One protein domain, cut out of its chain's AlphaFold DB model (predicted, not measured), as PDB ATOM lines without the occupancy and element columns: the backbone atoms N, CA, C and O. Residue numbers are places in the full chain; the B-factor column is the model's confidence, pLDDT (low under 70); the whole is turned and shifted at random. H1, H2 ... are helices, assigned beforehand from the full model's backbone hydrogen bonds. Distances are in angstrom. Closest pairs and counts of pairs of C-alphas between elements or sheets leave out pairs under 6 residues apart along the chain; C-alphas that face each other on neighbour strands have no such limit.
ATOM      1  N   ASN A  11     187.830  88.835 124.556       95.75
ATOM      2  CA  ASN A  11     188.595  87.592 124.417       95.75
ATOM      3  C   ASN A  11     187.996  86.690 123.322       95.75
ATOM      4  O   ASN A  11     188.730  86.115 122.519       95.75
ATOM      5  N   ALA A  12     186.663  86.628 123.210       94.69
ATOM      6  CA  ALA A  12     185.992  85.896 122.137       94.69
ATOM      7  C   ALA A  12     186.290  86.495 120.749       94.69
ATOM      8  O   ALA A  12     186.477  85.751 119.782       94.69
ATOM      9  N   HIS A  13     186.387  87.827 120.657       93.00
ATOM     10  CA  HIS A  13     186.860  88.537 119.459       93.00
ATOM     11  C   HIS A  13     188.329  88.228 119.127       93.00
ATOM     12  O   HIS A  13     188.691  88.159 117.953       93.00
ATOM     13  N   ASN A  14     189.159  87.977 120.139       93.50
ATOM     14  CA  ASN A  14     190.559  87.561 119.985       93.50
ATOM     15  C   ASN A  14     190.731  86.068 119.662       93.50
ATOM     16  O   ASN A  14     191.852  85.624 119.418       93.50
ATOM     17  N   GLY A  15     189.645  85.289 119.639       92.94
ATOM     18  CA  GLY A  15     189.699  83.845 119.412       92.94
ATOM     19  C   GLY A  15     190.233  83.047 120.603       92.94
ATOM     20  O   GLY A  15     190.637  81.900 120.422       92.94
ATOM     21  N   GLU A  16     190.236  83.636 121.799       94.94
ATOM     22  CA  GLU A  16     190.577  82.937 123.037       94.94
ATOM     23  C   GLU A  16     189.471  81.952 123.442       94.94
ATOM     24  O   GLU A  16     188.304  82.078 123.050       94.94
ATOM     25  N   GLU A  17     189.844  80.959 124.249       95.06
ATOM     26  CA  GLU A  17     188.876  80.074 124.889       95.06
ATOM     27  C   GLU A  17     188.014  80.867 125.884       95.06
ATOM     28  O   GLU A  17     188.511  81.722 126.621       95.06
ATOM     29  N   GLN A  18     186.709  80.593 125.880       94.69
ATOM     30  CA  GLN A  18     185.758  81.281 126.748       94.69
ATOM     31  C   GLN A  18     185.795  80.713 128.167       94.69
ATOM     32  O   GLN A  18     186.011  79.523 128.387       94.69
ATOM     33  N   SER A  19     185.549  81.589 129.129       95.88
ATOM     34  CA  SER A  19     185.573  81.335 130.567       95.88
ATOM     35  C   SER A  19     184.484  82.175 131.257       95.88
ATOM     36  O   SER A  19     183.889  83.040 130.613       95.88
ATOM     37  N   PRO A  20     184.231  82.015 132.570       97.19
ATOM     38  CA  PRO A  20     183.179  82.772 133.262       97.19
ATOM     39  C   PRO A  20     183.287  84.304 133.144       97.19
ATOM     40  O   PRO A  20     182.283  85.005 133.257       97.19
ATOM     41  N   ARG A  21     184.490  84.853 132.903       96.94
ATOM     42  CA  ARG A  21     184.682  86.300 132.673       96.94
ATOM     43  C   ARG A  21     184.020  86.781 131.376       96.94
ATOM     44  O   ARG A  21     183.589  87.926 131.302       96.94
ATOM     45  N   ASP A  22     183.934  85.909 130.377       97.38
ATOM     46  CA  ASP A  22     183.392  86.214 129.054       97.38
ATOM     47  C   ASP A  22     181.863  86.293 129.086       97.38
ATOM     48  O   ASP A  22     181.268  87.190 128.479       97.38
ATOM     49  N   ASP A  23     181.233  85.419 129.875       96.81
ATOM     50  CA  ASP A  23     179.797  85.479 130.158       96.81
ATOM     51  C   ASP A  23     179.435  86.764 130.916       96.81
ATOM     52  O   ASP A  23     178.448  87.424 130.590       96.81
ATOM     53  N   LEU A  24     180.257  87.169 131.891       98.19
ATOM     54  CA  LEU A  24     180.042  88.403 132.653       98.19
ATOM     55  C   LEU A  24     180.220  89.670 131.811       98.19
ATOM     56  O   LEU A  24     179.453  90.618 131.973       98.19
ATOM     57  N   GLU A  25     181.196  89.701 130.904       97.94
ATOM     58  CA  GLU A  25     181.350  90.813 129.959       97.94
ATOM     59  C   GLU A  25     180.144  90.893 129.008       97.94
ATOM     60  O   GLU A  25     179.612  91.978 128.768       97.94
ATOM     61  N   SER A  26     179.650  89.743 128.543       97.19
ATOM     62  CA  SER A  26     178.440  89.667 127.716       97.19
ATOM     63  C   SER A  26     177.204  90.171 128.464       97.19
ATOM     64  O   SER A  26     176.451  90.993 127.940       97.19
ATOM     65  N   TRP A  27     177.023  89.738 129.716       97.75
ATOM     66  CA  TRP A  27     175.969  90.225 130.608       97.75
ATOM     67  C   TRP A  27     176.052  91.733 130.835       97.75
ATOM     68  O   TRP A  27     175.036  92.423 130.775       97.75
ATOM     69  N   PHE A  28     177.257  92.263 131.022       97.81
ATOM     70  CA  PHE A  28     177.459  93.692 131.203       97.81
ATOM     71  C   PHE A  28     177.022  94.499 129.974       97.81
ATOM     72  O   PHE A  28     176.351  95.520 130.118       97.81
ATOM     73  N   TYR A  29     177.333  94.028 128.763       97.19
ATOM     74  CA  TYR A  29     176.853  94.673 127.541       97.19
ATOM     75  C   TYR A  29     175.328  94.638 127.418       97.19
ATOM     76  O   TYR A  29     174.741  95.650 127.043       97.19
ATOM     77  N   MET A  30     174.681  93.527 127.783       96.31
ATOM     78  CA  MET A  30     173.214  93.459 127.814       96.31
ATOM     79  C   MET A  30     172.619  94.451 128.821       96.31
ATOM     80  O   MET A  30     171.677  95.159 128.490       96.31
ATOM     81  N   MET A  31     173.194  94.558 130.024       96.31
ATOM     82  CA  MET A  31     172.750  95.513 131.046       96.31
ATOM     83  C   MET A  31     172.851  96.963 130.575       96.31
ATOM     84  O   MET A  31     171.935  97.748 130.808       96.31
ATOM     85  N   VAL A  32     173.956  97.332 129.917       96.50
ATOM     86  CA  VAL A  32     174.100  98.686 129.366       96.50
ATOM     87  C   VAL A  32     173.030  98.942 128.314       96.50
ATOM     88  O   VAL A  32     172.353  99.957 128.406       96.50
ATOM     89  N   GLU A  33     172.839  98.024 127.365       95.31
ATOM     90  CA  GLU A  33     171.853  98.205 126.297       95.31
ATOM     91  C   GLU A  33     170.413  98.262 126.820       95.31
ATOM     92  O   GLU A  33     169.636  99.077 126.339       95.31
ATOM     93  N   LEU A  34     170.063  97.457 127.828       94.38
ATOM     94  CA  LEU A  34     168.749  97.509 128.477       94.38
ATOM     95  C   LEU A  34     168.476  98.880 129.114       94.38
ATOM     96  O   LEU A  34     167.359  99.376 129.035       94.38
ATOM     97  N   LEU A  35     169.489  99.498 129.728       93.50
ATOM     98  CA  LEU A  35     169.343 100.782 130.420       93.50
ATOM     99  C   LEU A  35     169.415 101.992 129.483       93.50
ATOM    100  O   LEU A  35     168.713 102.976 129.691       93.50
ATOM    101  N   SER A  36     170.301 101.960 128.488       92.69
ATOM    102  CA  SER A  36     170.548 103.094 127.590       92.69
ATOM    103  C   SER A  36     169.781 103.007 126.268       92.69
ATOM    104  O   SER A  36     169.728 103.994 125.535       92.69
ATOM    105  N   GLY A  37     169.259 101.826 125.925       92.00
ATOM    106  CA  GLY A  37     168.710 101.498 124.608       92.00
ATOM    107  C   GLY A  37     169.762 101.338 123.504       92.00
ATOM    108  O   GLY A  37     169.395 101.175 122.341       92.00
ATOM    109  N   PHE A  38     171.061 101.425 123.818       90.44
ATOM    110  CA  PHE A  38     172.114 101.548 122.807       90.44
ATOM    111  C   PHE A  38     173.479 101.007 123.257       90.44
ATOM    112  O   PHE A  38     173.936 101.251 124.376       90.44
ATOM    113  N   LEU A  39     174.198 100.367 122.328       93.88
ATOM    114  CA  LEU A  39     175.643 100.157 122.419       93.88
ATOM    115  C   LEU A  39     176.343 100.956 121.313       93.88
ATOM    116  O   LEU A  39     175.852 100.952 120.186       93.88
ATOM    117  N   PRO A  40     177.539 101.529 121.561       92.62
ATOM    118  CA  PRO A  40     178.325 102.267 120.563       92.62
ATOM    119  C   PRO A  40     178.601 101.521 119.252       92.62
ATOM    120  O   PRO A  40     179.013 102.129 118.271       92.62
ATOM    121  N   TRP A  41     178.409 100.201 119.247       93.06
ATOM    122  CA  TRP A  41     178.617  99.312 118.112       93.06
ATOM    123  C   TRP A  41     177.332  98.639 117.602       93.06
ATOM    124  O   TRP A  41     177.419  97.705 116.806       93.06
ATOM    125  N   SER A  42     176.146  99.063 118.056       86.25
ATOM    126  CA  SER A  42     174.866  98.450 117.661       86.25
ATOM    127  C   SER A  42     174.525  98.640 116.181       86.25
ATOM    128  O   SER A  42     173.831  97.781 115.636       86.25
ATOM    129  N   ASP A  43     175.044  99.699 115.550       82.25
ATOM    130  CA  ASP A  43     174.755 100.079 114.157       82.25
ATOM    131  C   ASP A  43     175.742  99.507 113.131       82.25
ATOM    132  O   ASP A  43     175.583  99.722 111.928       82.25
ATOM    133  N   PHE A  44     176.774  98.776 113.565       83.31
ATOM    134  CA  PHE A  44     177.672  98.141 112.605       83.31
ATOM    135  C   PHE A  44     176.990  96.971 111.893       83.31
ATOM    136  O   PHE A  44     176.225  96.203 112.481       83.31
ATOM    137  N   HIS A  45     177.309  96.812 110.608       74.56
ATOM    138  CA  HIS A  45     176.819  95.705 109.797       74.56
ATOM    139  C   HIS A  45     177.342  94.349 110.306       74.56
ATOM    140  O   HIS A  45     178.352  94.267 111.001       74.56
ATOM    141  N   HIS A  46     176.657  93.263 109.932       60.34
ATOM    142  CA  HIS A  46     176.953  91.904 110.412       60.34
ATOM    143  C   HIS A  46     178.406  91.438 110.185       60.34
ATOM    144  O   HIS A  46     178.888  90.608 110.956       60.34
ATOM    145  N   ASP A  47     179.110  92.002 109.199       63.47
ATOM    146  CA  ASP A  47     180.489  91.634 108.850       63.47
ATOM    147  C   ASP A  47     181.564  92.475 109.570       63.47
ATOM    148  O   ASP A  47     182.762  92.253 109.392       63.47
ATOM    149  N   SER A  48     181.162  93.409 110.432       83.06
ATOM    150  CA  SER A  48     182.055  94.371 111.085       83.06
ATOM    151  C   SER A  48     182.651  93.873 112.411       83.06
ATOM    152  O   SER A  48     182.631  94.561 113.434       83.06
ATOM    153  N   ILE A  49     183.162  92.637 112.437       87.44
ATOM    154  CA  ILE A  49     183.754  92.031 113.648       87.44
ATOM    155  C   ILE A  49     184.924  92.884 114.164       87.44
ATOM    156  O   ILE A  49     185.041  93.121 115.369       87.44
ATOM    157  N   THR A  50     185.762  93.378 113.252       90.31
ATOM    158  CA  THR A  50     186.944  94.185 113.574       90.31
ATOM    159  C   THR A  50     186.559  95.545 114.156       90.31
ATOM    160  O   THR A  50     187.157  95.979 115.139       90.31
ATOM    161  N   GLU A  51     185.542  96.209 113.607       91.62
ATOM    162  CA  GLU A  51     185.057  97.504 114.087       91.62
ATOM    163  C   GLU A  51     184.369  97.373 115.447       91.62
ATOM    164  O   GLU A  51     184.623  98.175 116.347       91.62
ATOM    165  N   VAL A  52     183.558  96.326 115.643       93.50
ATOM    166  CA  VAL A  52     182.934  96.035 116.942       93.50
ATOM    167  C   VAL A  52     184.007  95.794 118.000       93.50
ATOM    168  O   VAL A  52     183.916  96.334 119.104       93.50
ATOM    169  N   ARG A  53     185.049  95.022 117.673       94.81
ATOM    170  CA  ARG A  53     186.199  94.820 118.559       94.81
ATOM    171  C   ARG A  53     186.892  96.145 118.884       94.81
ATOM    172  O   ARG A  53     187.106  96.430 120.059       94.81
ATOM    173  N   ALA A  54     187.205  96.962 117.879       94.81
ATOM    174  CA  ALA A  54     187.874  98.248 118.075       94.81
ATOM    175  C   ALA A  54     187.049  99.197 118.959       94.81
ATOM    176  O   ALA A  54     187.596  99.878 119.823       94.81
ATOM    177  N   MET A  55     185.722  99.200 118.815       94.88
ATOM    178  CA  MET A  55     184.842  99.987 119.681       94.88
ATOM    179  C   MET A  55     184.789  99.444 121.110       94.88
ATOM    180  O   MET A  55     184.782 100.228 122.059       94.88
ATOM    181  N   LYS A  56     184.833  98.121 121.294       95.88
ATOM    182  CA  LYS A  56     184.980  97.513 122.623       95.88
ATOM    183  C   LYS A  56     186.314  97.892 123.268       95.88
ATOM    184  O   LYS A  56     186.338  98.217 124.449       95.88
ATOM    185  N   GLU A  57     187.411  97.929 122.521       96.69
ATOM    186  CA  GLU A  57     188.692  98.442 123.025       96.69
ATOM    187  C   GLU A  57     188.586  99.945 123.359       96.69
ATOM    188  O   GLU A  57     189.024 100.382 124.424       96.69
ATOM    189  N   HIS A  58     187.916 100.733 122.513       96.12
ATOM    190  CA  HIS A  58     187.745 102.173 122.707       96.12
ATOM    191  C   HIS A  58     186.971 102.529 123.986       96.12
ATOM    192  O   HIS A  58     187.349 103.488 124.662       96.12
ATOM    193  N   ILE A  59     185.951 101.759 124.388       95.50
ATOM    194  CA  ILE A  59     185.207 102.037 125.634       95.50
ATOM    195  C   ILE A  59     186.042 101.871 126.915       95.50
ATOM    196  O   ILE A  59     185.588 102.286 127.978       95.50
ATOM    197  N   ARG A  60     187.264 101.317 126.835       94.88
ATOM    198  CA  ARG A  60     188.233 101.307 127.950       94.88
ATOM    199  C   ARG A  60     189.025 102.614 128.081       94.88
ATOM    200  O   ARG A  60     189.770 102.791 129.041       94.88
ATOM    201  N   THR A  61     188.882 103.543 127.138       95.44
ATOM    202  CA  THR A  61     189.461 104.890 127.232       95.44
ATOM    203  C   THR A  61     188.544 105.833 128.012       95.44
ATOM    204  O   THR A  61     187.350 105.572 128.158       95.44
ATOM    205  N   ASN A  62     189.078 106.965 128.485       90.88
ATOM    206  CA  ASN A  62     188.271 107.977 129.178       90.88
ATOM    207  C   ASN A  62     187.130 108.523 128.304       90.88
ATOM    208  O   ASN A  62     186.032 108.747 128.808       90.88
ATOM    209  N   ASP A  63     187.365 108.709 127.006       92.50
ATOM    210  CA  ASP A  63     186.347 109.235 126.094       92.50
ATOM    211  C   ASP A  63     185.305 108.166 125.757       92.50
ATOM    212  O   ASP A  63     184.101 108.402 125.885       92.50
ATOM    213  N   GLY A  64     185.748 106.949 125.434       93.88
ATOM    214  CA  GLY A  64     184.843 105.854 125.097       93.88
ATOM    215  C   GLY A  64     183.965 105.414 126.271       93.88
ATOM    216  O   GLY A  64     182.782 105.135 126.082       93.88
ATOM    217  N   VAL A  65     184.489 105.413 127.503       93.44
ATOM    218  CA  VAL A  65     183.689 105.069 128.691       93.44
ATOM    219  C   VAL A  65     182.613 106.123 128.979       93.44
ATOM    220  O   VAL A  65     181.535 105.798 129.481       93.44
ATOM    221  N   ASN A  66     182.878 107.395 128.656       92.50
ATOM    222  CA  ASN A  66     181.894 108.472 128.780       92.50
ATOM    223  C   ASN A  66     180.751 108.302 127.778       92.50
ATOM    224  O   ASN A  66     179.596 108.506 128.155       92.50
ATOM    225  N   LEU A  67     181.081 107.915 126.543       91.69
ATOM    226  CA  LEU A  67     180.114 107.610 125.492       91.69
ATOM    227  C   LEU A  67     179.232 106.415 125.880       91.69
ATOM    228  O   LEU A  67     178.010 106.524 125.860       91.69
ATOM    229  N   MET A  68     179.848 105.304 126.297       93.50
ATOM    230  CA  MET A  68     179.147 104.066 126.660       93.50
ATOM    231  C   MET A  68     178.116 104.277 127.776       93.50
ATOM    232  O   MET A  68     177.025 103.722 127.732       93.50
ATOM    233  N   PHE A  69     178.455 105.083 128.787       94.06
ATOM    234  CA  PHE A  69     177.629 105.250 129.984       94.06
ATOM    235  C   PHE A  69     176.861 106.569 130.017       94.06
ATOM    236  O   PHE A  69     176.524 107.046 131.101       94.06
ATOM    237  N   GLN A  70     176.585 107.197 128.870       89.44
ATOM    238  CA  GLN A  70     175.860 108.472 128.827       89.44
ATOM    239  C   GLN A  70     174.521 108.416 129.590       89.44
ATOM    240  O   GLN A  70     174.219 109.370 130.308       89.44
ATOM    241  N   PHE A  71     173.808 107.289 129.496       91.56
ATOM    242  CA  PHE A  71     172.488 107.046 130.097       91.56
ATOM    243  C   PHE A  71     172.484 105.901 131.128       91.56
ATOM    244  O   PHE A  71     171.458 105.280 131.368       91.56
ATOM    245  N   CYS A  72     173.633 105.606 131.744       94.62
ATOM    246  CA  CYS A  72     173.752 104.568 132.776       94.62
ATOM    247  C   CYS A  72     174.245 105.160 134.110       94.62
ATOM    248  O   CYS A  72     174.815 106.258 134.115       94.62
ATOM    249  N   PRO A  73     174.131 104.428 135.238       95.44
ATOM    250  CA  PRO A  73     174.777 104.770 136.510       95.44
ATOM    251  C   PRO A  73     176.313 104.808 136.395       95.44
ATOM    252  O   PRO A  73     177.034 103.841 136.644       95.44
ATOM    253  N   LYS A  74     176.828 105.964 135.965       93.62
ATOM    254  CA  LYS A  74     178.211 106.189 135.515       93.62
ATOM    255  C   LYS A  74     179.292 105.796 136.522       93.62
ATOM    256  O   LYS A  74     180.407 105.474 136.109       93.62
ATOM    257  N   VAL A  75     179.032 105.908 137.820       94.56
ATOM    258  CA  VAL A  75     180.043 105.645 138.855       94.56
ATOM    259  C   VAL A  75     180.186 104.141 139.072       94.56
ATOM    260  O   VAL A  75     181.291 103.603 138.989       94.56
ATOM    261  N   GLU A  76     179.075 103.445 139.281       96.88
ATOM    262  CA  GLU A  76     179.022 102.011 139.550       96.88
ATOM    263  C   GLU A  76     179.379 101.197 138.305       96.88
ATOM    264  O   GLU A  76     180.169 100.259 138.402       96.88
ATOM    265  N   PHE A  77     178.915 101.605 137.120       96.44
ATOM    266  CA  PHE A  77     179.213 100.904 135.866       96.44
ATOM    267  C   PHE A  77     180.689 101.004 135.469       96.44
ATOM    268  O   PHE A  77     181.254 100.035 134.968       96.44
ATOM    269  N   ARG A  78     181.369 102.121 135.771       96.25
ATOM    270  CA  ARG A  78     182.834 102.201 135.613       96.25
ATOM    271  C   ARG A  78     183.570 101.265 136.562       96.25
ATOM    272  O   ARG A  78     184.575 100.675 136.173       96.25
ATOM    273  N   ARG A  79     183.091 101.132 137.804       97.31
ATOM    274  CA  ARG A  79     183.671 100.199 138.783       97.31
ATOM    275  C   ARG A  79     183.457  98.749 138.356       97.31
ATOM    276  O   ARG A  79     184.406  97.976 138.447       97.31
ATOM    277  N   LEU A  80     182.268  98.415 137.848       97.69
ATOM    278  CA  LEU A  80     181.961  97.108 137.264       97.69
ATOM    279  C   LEU A  80     182.872  96.804 136.074       97.69
ATOM    280  O   LEU A  80     183.568  95.796 136.112       97.69
ATOM    281  N   LEU A  81     182.949  97.689 135.075       97.50
ATOM    282  CA  LEU A  81     183.800  97.478 133.897       97.50
ATOM    283  C   LEU A  81     185.267  97.252 134.292       97.50
ATOM    284  O   LEU A  81     185.879  96.281 133.861       97.50
ATOM    285  N   LYS A  82     185.803  98.087 135.192       97.50
ATOM    286  CA  LYS A  82     187.174  97.933 135.700       97.50
ATOM    287  C   LYS A  82     187.394  96.596 136.414       97.50
ATOM    288  O   LYS A  82     188.479  96.031 136.327       97.50
ATOM    289  N   TYR A  83     186.401  96.125 137.162       98.31
ATOM    290  CA  TYR A  83     186.465  94.833 137.832       98.31
ATOM    291  C   TYR A  83     186.468  93.679 136.821       98.31
ATOM    292  O   TYR A  83     187.319  92.797 136.923       98.31
ATOM    293  N   LEU A  84     185.586  93.723 135.818       97.81
ATOM    294  CA  LEU A  84     185.512  92.717 134.755       97.81
ATOM    295  C   LEU A  84     186.804  92.651 133.931       97.81
ATOM    296  O   LEU A  84     187.338  91.561 133.740       97.81
ATOM    297  N   ASP A  85     187.364  93.800 133.540       96.38
ATOM    298  CA  ASP A  85     188.649  93.880 132.826       96.38
ATOM    299  C   ASP A  85     189.827  93.328 133.666       96.38
ATOM    300  O   ASP A  85     190.874  92.968 133.129       96.38
ATOM    301  N   GLY A  86     189.677  93.244 134.995       97.12
ATOM    302  CA  GLY A  86     190.665  92.659 135.906       97.12
ATOM    303  C   GLY A  86     190.597  91.131 136.035       97.12
ATOM    304  O   GLY A  86     191.506  90.533 136.624       97.12
ATOM    305  N   LEU A  87     189.548  90.485 135.515       97.88
ATOM    306  CA  LEU A  87     189.374  89.036 135.597       97.88
ATOM    307  C   LEU A  87     190.305  88.301 134.622       97.88
ATOM    308  O   LEU A  87     190.431  88.621 133.440       97.88
ATOM    309  N   LYS A  88     190.940  87.242 135.121       97.06
ATOM    310  CA  LYS A  88     191.776  86.328 134.338       97.06
ATOM    311  C   LYS A  88     190.954  85.117 133.909       97.06
ATOM    312  O   LYS A  88     189.916  84.834 134.495       97.06
ATOM    313  N   PHE A  89     191.459  84.360 132.939       95.88
ATOM    314  CA  PHE A  89     190.809  83.146 132.431       95.88
ATOM    315  C   PHE A  89     190.380  82.160 133.542       95.88
ATOM    316  O   PHE A  89     189.253  81.686 133.547       95.88
ATOM    317  N   ASN A  90     191.241  81.931 134.543       95.62
ATOM    318  CA  ASN A  90     190.953  81.049 135.686       95.62
ATOM    319  C   ASN A  90     190.424  81.791 136.928       95.62
ATOM    320  O   ASN A  90     190.429  81.232 138.026       95.62
ATOM    321  N   SER A  91     190.053  83.069 136.811       95.19
ATOM    322  CA  SER A  91     189.492  83.805 137.943       95.19
ATOM    323  C   SER A  91     188.140  83.220 138.329       95.19
ATOM    324  O   SER A  91     187.292  82.992 137.473       95.19
ATOM    325  N   GLN A  92     187.917  83.054 139.631       96.88
ATOM    326  CA  GLN A  92     186.577  82.881 140.173       96.88
ATOM    327  C   GLN A  92     185.968  84.275 140.372       96.88
ATOM    328  O   GLN A  92     186.506  85.038 141.179       96.88
ATOM    329  N   PRO A  93     184.902  84.653 139.644       97.44
ATOM    330  CA  PRO A  93     184.297  85.959 139.836       97.44
ATOM    331  C   PRO A  93     183.624  86.059 141.210       97.44
ATOM    332  O   PRO A  93     182.866  85.182 141.619       97.44
ATOM    333  N   ASP A  94     183.871  87.159 141.907       98.12
ATOM    334  CA  ASP A  94     183.104  87.610 143.062       98.12
ATOM    335  C   ASP A  94     181.732  88.147 142.613       98.12
ATOM    336  O   ASP A  94     181.554  89.328 142.306       98.12
ATOM    337  N   TYR A  95     180.757  87.244 142.517       98.06
ATOM    338  CA  TYR A  95     179.379  87.584 142.159       98.06
ATOM    339  C   TYR A  95     178.684  88.437 143.228       98.06
ATOM    340  O   TYR A  95     177.787  89.211 142.893       98.06
ATOM    341  N   THR A  96     179.104  88.331 144.493       98.25
ATOM    342  CA  THR A  96     178.575  89.155 145.585       98.25
ATOM    343  C   THR A  96     178.937  90.615 145.356       98.25
ATOM    344  O   THR A  96     178.050  91.465 145.350       98.25
ATOM    345  N   PHE A  97     180.200  90.901 145.042       97.94
ATOM    346  CA  PHE A  97     180.653  92.250 144.708       97.94
ATOM    347  C   PHE A  97     179.915  92.847 143.497       97.94
ATOM    348  O   PHE A  97     179.530  94.019 143.515       97.94
ATOM    349  N   ILE A  98     179.682  92.048 142.448       98.25
ATOM    350  CA  ILE A  98     178.907  92.485 141.272       98.25
ATOM    351  C   ILE A  98     177.479  92.862 141.687       98.25
ATOM    352  O   ILE A  98     177.003  93.943 141.334       98.25
ATOM    353  N   ALA A  99     176.808  92.001 142.457       97.56
ATOM    354  CA  ALA A  99     175.445  92.240 142.922       97.56
ATOM    355  C   ALA A  99     175.349  93.491 143.810       97.56
ATOM    356  O   ALA A  99     174.446  94.306 143.627       97.56
ATOM    357  N   GLU A 100     176.304  93.693 144.721       97.62
ATOM    358  CA  GLU A 100     176.373  94.882 145.575       97.62
ATOM    359  C   GLU A 100     176.551  96.173 144.766       97.62
ATOM    360  O   GLU A 100     175.948  97.194 145.096       97.62
ATOM    361  N   LEU A 101     177.332  96.150 143.678       97.75
ATOM    362  CA  LEU A 101     177.471  97.309 142.790       97.75
ATOM    363  C   LEU A 101     176.180  97.624 142.030       97.75
ATOM    364  O   LEU A 101     175.845  98.801 141.885       97.75
ATOM    365  N   VAL A 102     175.442  96.607 141.580       96.62
ATOM    366  CA  VAL A 102     174.130  96.805 140.945       96.62
ATOM    367  C   VAL A 102     173.126  97.369 141.954       96.62
ATOM    368  O   VAL A 102     172.460  98.359 141.663       96.62
ATOM    369  N   GLN A 103     173.071  96.829 143.174       96.06
ATOM    370  CA  GLN A 103     172.206  97.351 144.240       96.06
ATOM    371  C   GLN A 103     172.574  98.785 144.641       96.06
ATOM    372  O   GLN A 103     171.695  99.611 144.889       96.06
ATOM    373  N   LEU A 104     173.869  99.110 144.681       96.69
ATOM    374  CA  LEU A 104     174.331 100.472 144.925       96.69
ATOM    375  C   LEU A 104     173.879 101.419 143.806       96.69
ATOM    376  O   LEU A 104     173.430 102.525 144.102       96.69
ATOM    377  N   ALA A 105     173.946 100.976 142.548       96.56
ATOM    378  CA  ALA A 105     173.456 101.740 141.407       96.56
ATOM    379  C   ALA A 105     171.948 102.005 141.529       96.56
ATOM    380  O   ALA A 105     171.525 103.149 141.379       96.56
ATOM    381  N   MET A 106     171.153 100.990 141.880       95.62
ATOM    382  CA  MET A 106     169.714 101.144 142.132       95.62
ATOM    383  C   MET A 106     169.447 102.166 143.239       95.62
ATOM    384  O   MET A 106     168.753 103.157 143.016       95.62
ATOM    385  N   LYS A 107     170.084 101.989 144.403       95.81
ATOM    386  CA  LYS A 107     169.936 102.882 145.560       95.81
ATOM    387  C   LYS A 107     170.275 104.335 145.220       95.81
ATOM    388  O   LYS A 107     169.535 105.237 145.602       95.81
ATOM    389  N   ASN A 108     171.380 104.566 144.514       96.25
ATOM    390  CA  ASN A 108     171.837 105.913 144.163       96.25
ATOM    391  C   ASN A 108     170.959 106.591 143.102       96.25
ATOM    392  O   ASN A 108     170.993 107.814 142.992       96.25
ATOM    393  N   ASN A 109     170.164 105.819 142.356       93.88
ATOM    394  CA  ASN A 109     169.200 106.327 141.378       93.88
ATOM    395  C   ASN A 109     167.749 106.262 141.886       93.88
ATOM    396  O   ASN A 109     166.829 106.544 141.128       93.88
ATOM    397  N   GLY A 110     167.537 105.936 143.167       94.62
ATOM    398  CA  GLY A 110     166.216 105.953 143.802       94.62
ATOM    399  C   GLY A 110     165.295 104.786 143.436       94.62
ATOM    400  O   GLY A 110     164.117 104.860 143.767       94.62
TER     401      GLY A 110
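Overview. This is residues 11 to 110 of the 121 residues of an uncharacterized protein of Ancylostoma duodenale (UniProt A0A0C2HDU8). Three long helices, H1, H4 and H5, stand nearly side by side and run in alternating directions, with H4 touching both H1 and H5 while those two stay apart. On the side away from H5, the short helices H2 and H3 make a corner, and a long loop, residues 37 to 48, swings out from the end of H1 to reach H2. The printed part has 100 residues with five named helices, H1 to H5 in that order, and no named strand; its class is all helix, with 60 residues in the named helices. The whole is compact, with a radius of gyration of the C-alphas of 13.7 A and spans of 40 by 32 by 22 A.

Along the chain. Find C-alpha 20 at (183.179, 82.772, 133.262); from there H1, the longest helix, residues 20 to 36, runs 24.6 A to C-alpha 36 at (170.548, 103.094, 127.590). Look next at H4, residues 74 to 85, which covers 16.4 A, and at H5, residues 95 to 108, which covers 19.9 A and ends with C-alpha 108 at (171.837, 105.913, 144.163). Between H1 and H4 along the chain you meet H2, residues 49 to 58, 14.2 A long, and then H3, residues 62 to 68, 10.2 A long.

Arrangement. Start at H1: its residues 21 to 28 alone touch H4, at residues 81 to 84 alone, and the closest C-alphas, those of Glu 25 and Leu 84, are 6.6 A apart. These two run opposite ways at a shallow tilt of 21 degrees. Residues 76 to 80 of H4 touch H5, where the closest C-alphas, those of Glu 76 and Ala 105, are 5.9 A apart. H4 and H5 are a helical hairpin, opposite ways at a shallow tilt of 13 degrees. H1 and H5 are apart. H3 is close to H1 but not clearly touching, with the closest C-alphas, those of Val 32 and Met 68, 7.9 A apart. H3 is about perpendicular to H4, at 75 degrees, and close but not clearly touching. H2 and H3 only just touch, with 3 pairs of C-alphas within 8 A, and only at the corner; the closest, those of His 58 and Gly 64, are 5.3 A apart. H2 is apart from H1, H4 and H5. In H1, H2, H3 and H5 every O i to N i+4 pair is within hydrogen-bond range; in H4, 7 of 8 are.

Size, cuts and confidence. The two C-alphas farthest apart, those of Gly 15 and Gly 110, are 40.4 A apart. The printed part has no cut. The link from H1 to H2 is long, with 12 residues; those from H2 to H3 and from H3 to H4 are tight, and that from H4 to H5 is short. Mean pLDDT of the printed part is 94.0; look at residues 46 to 47 for the two under 70.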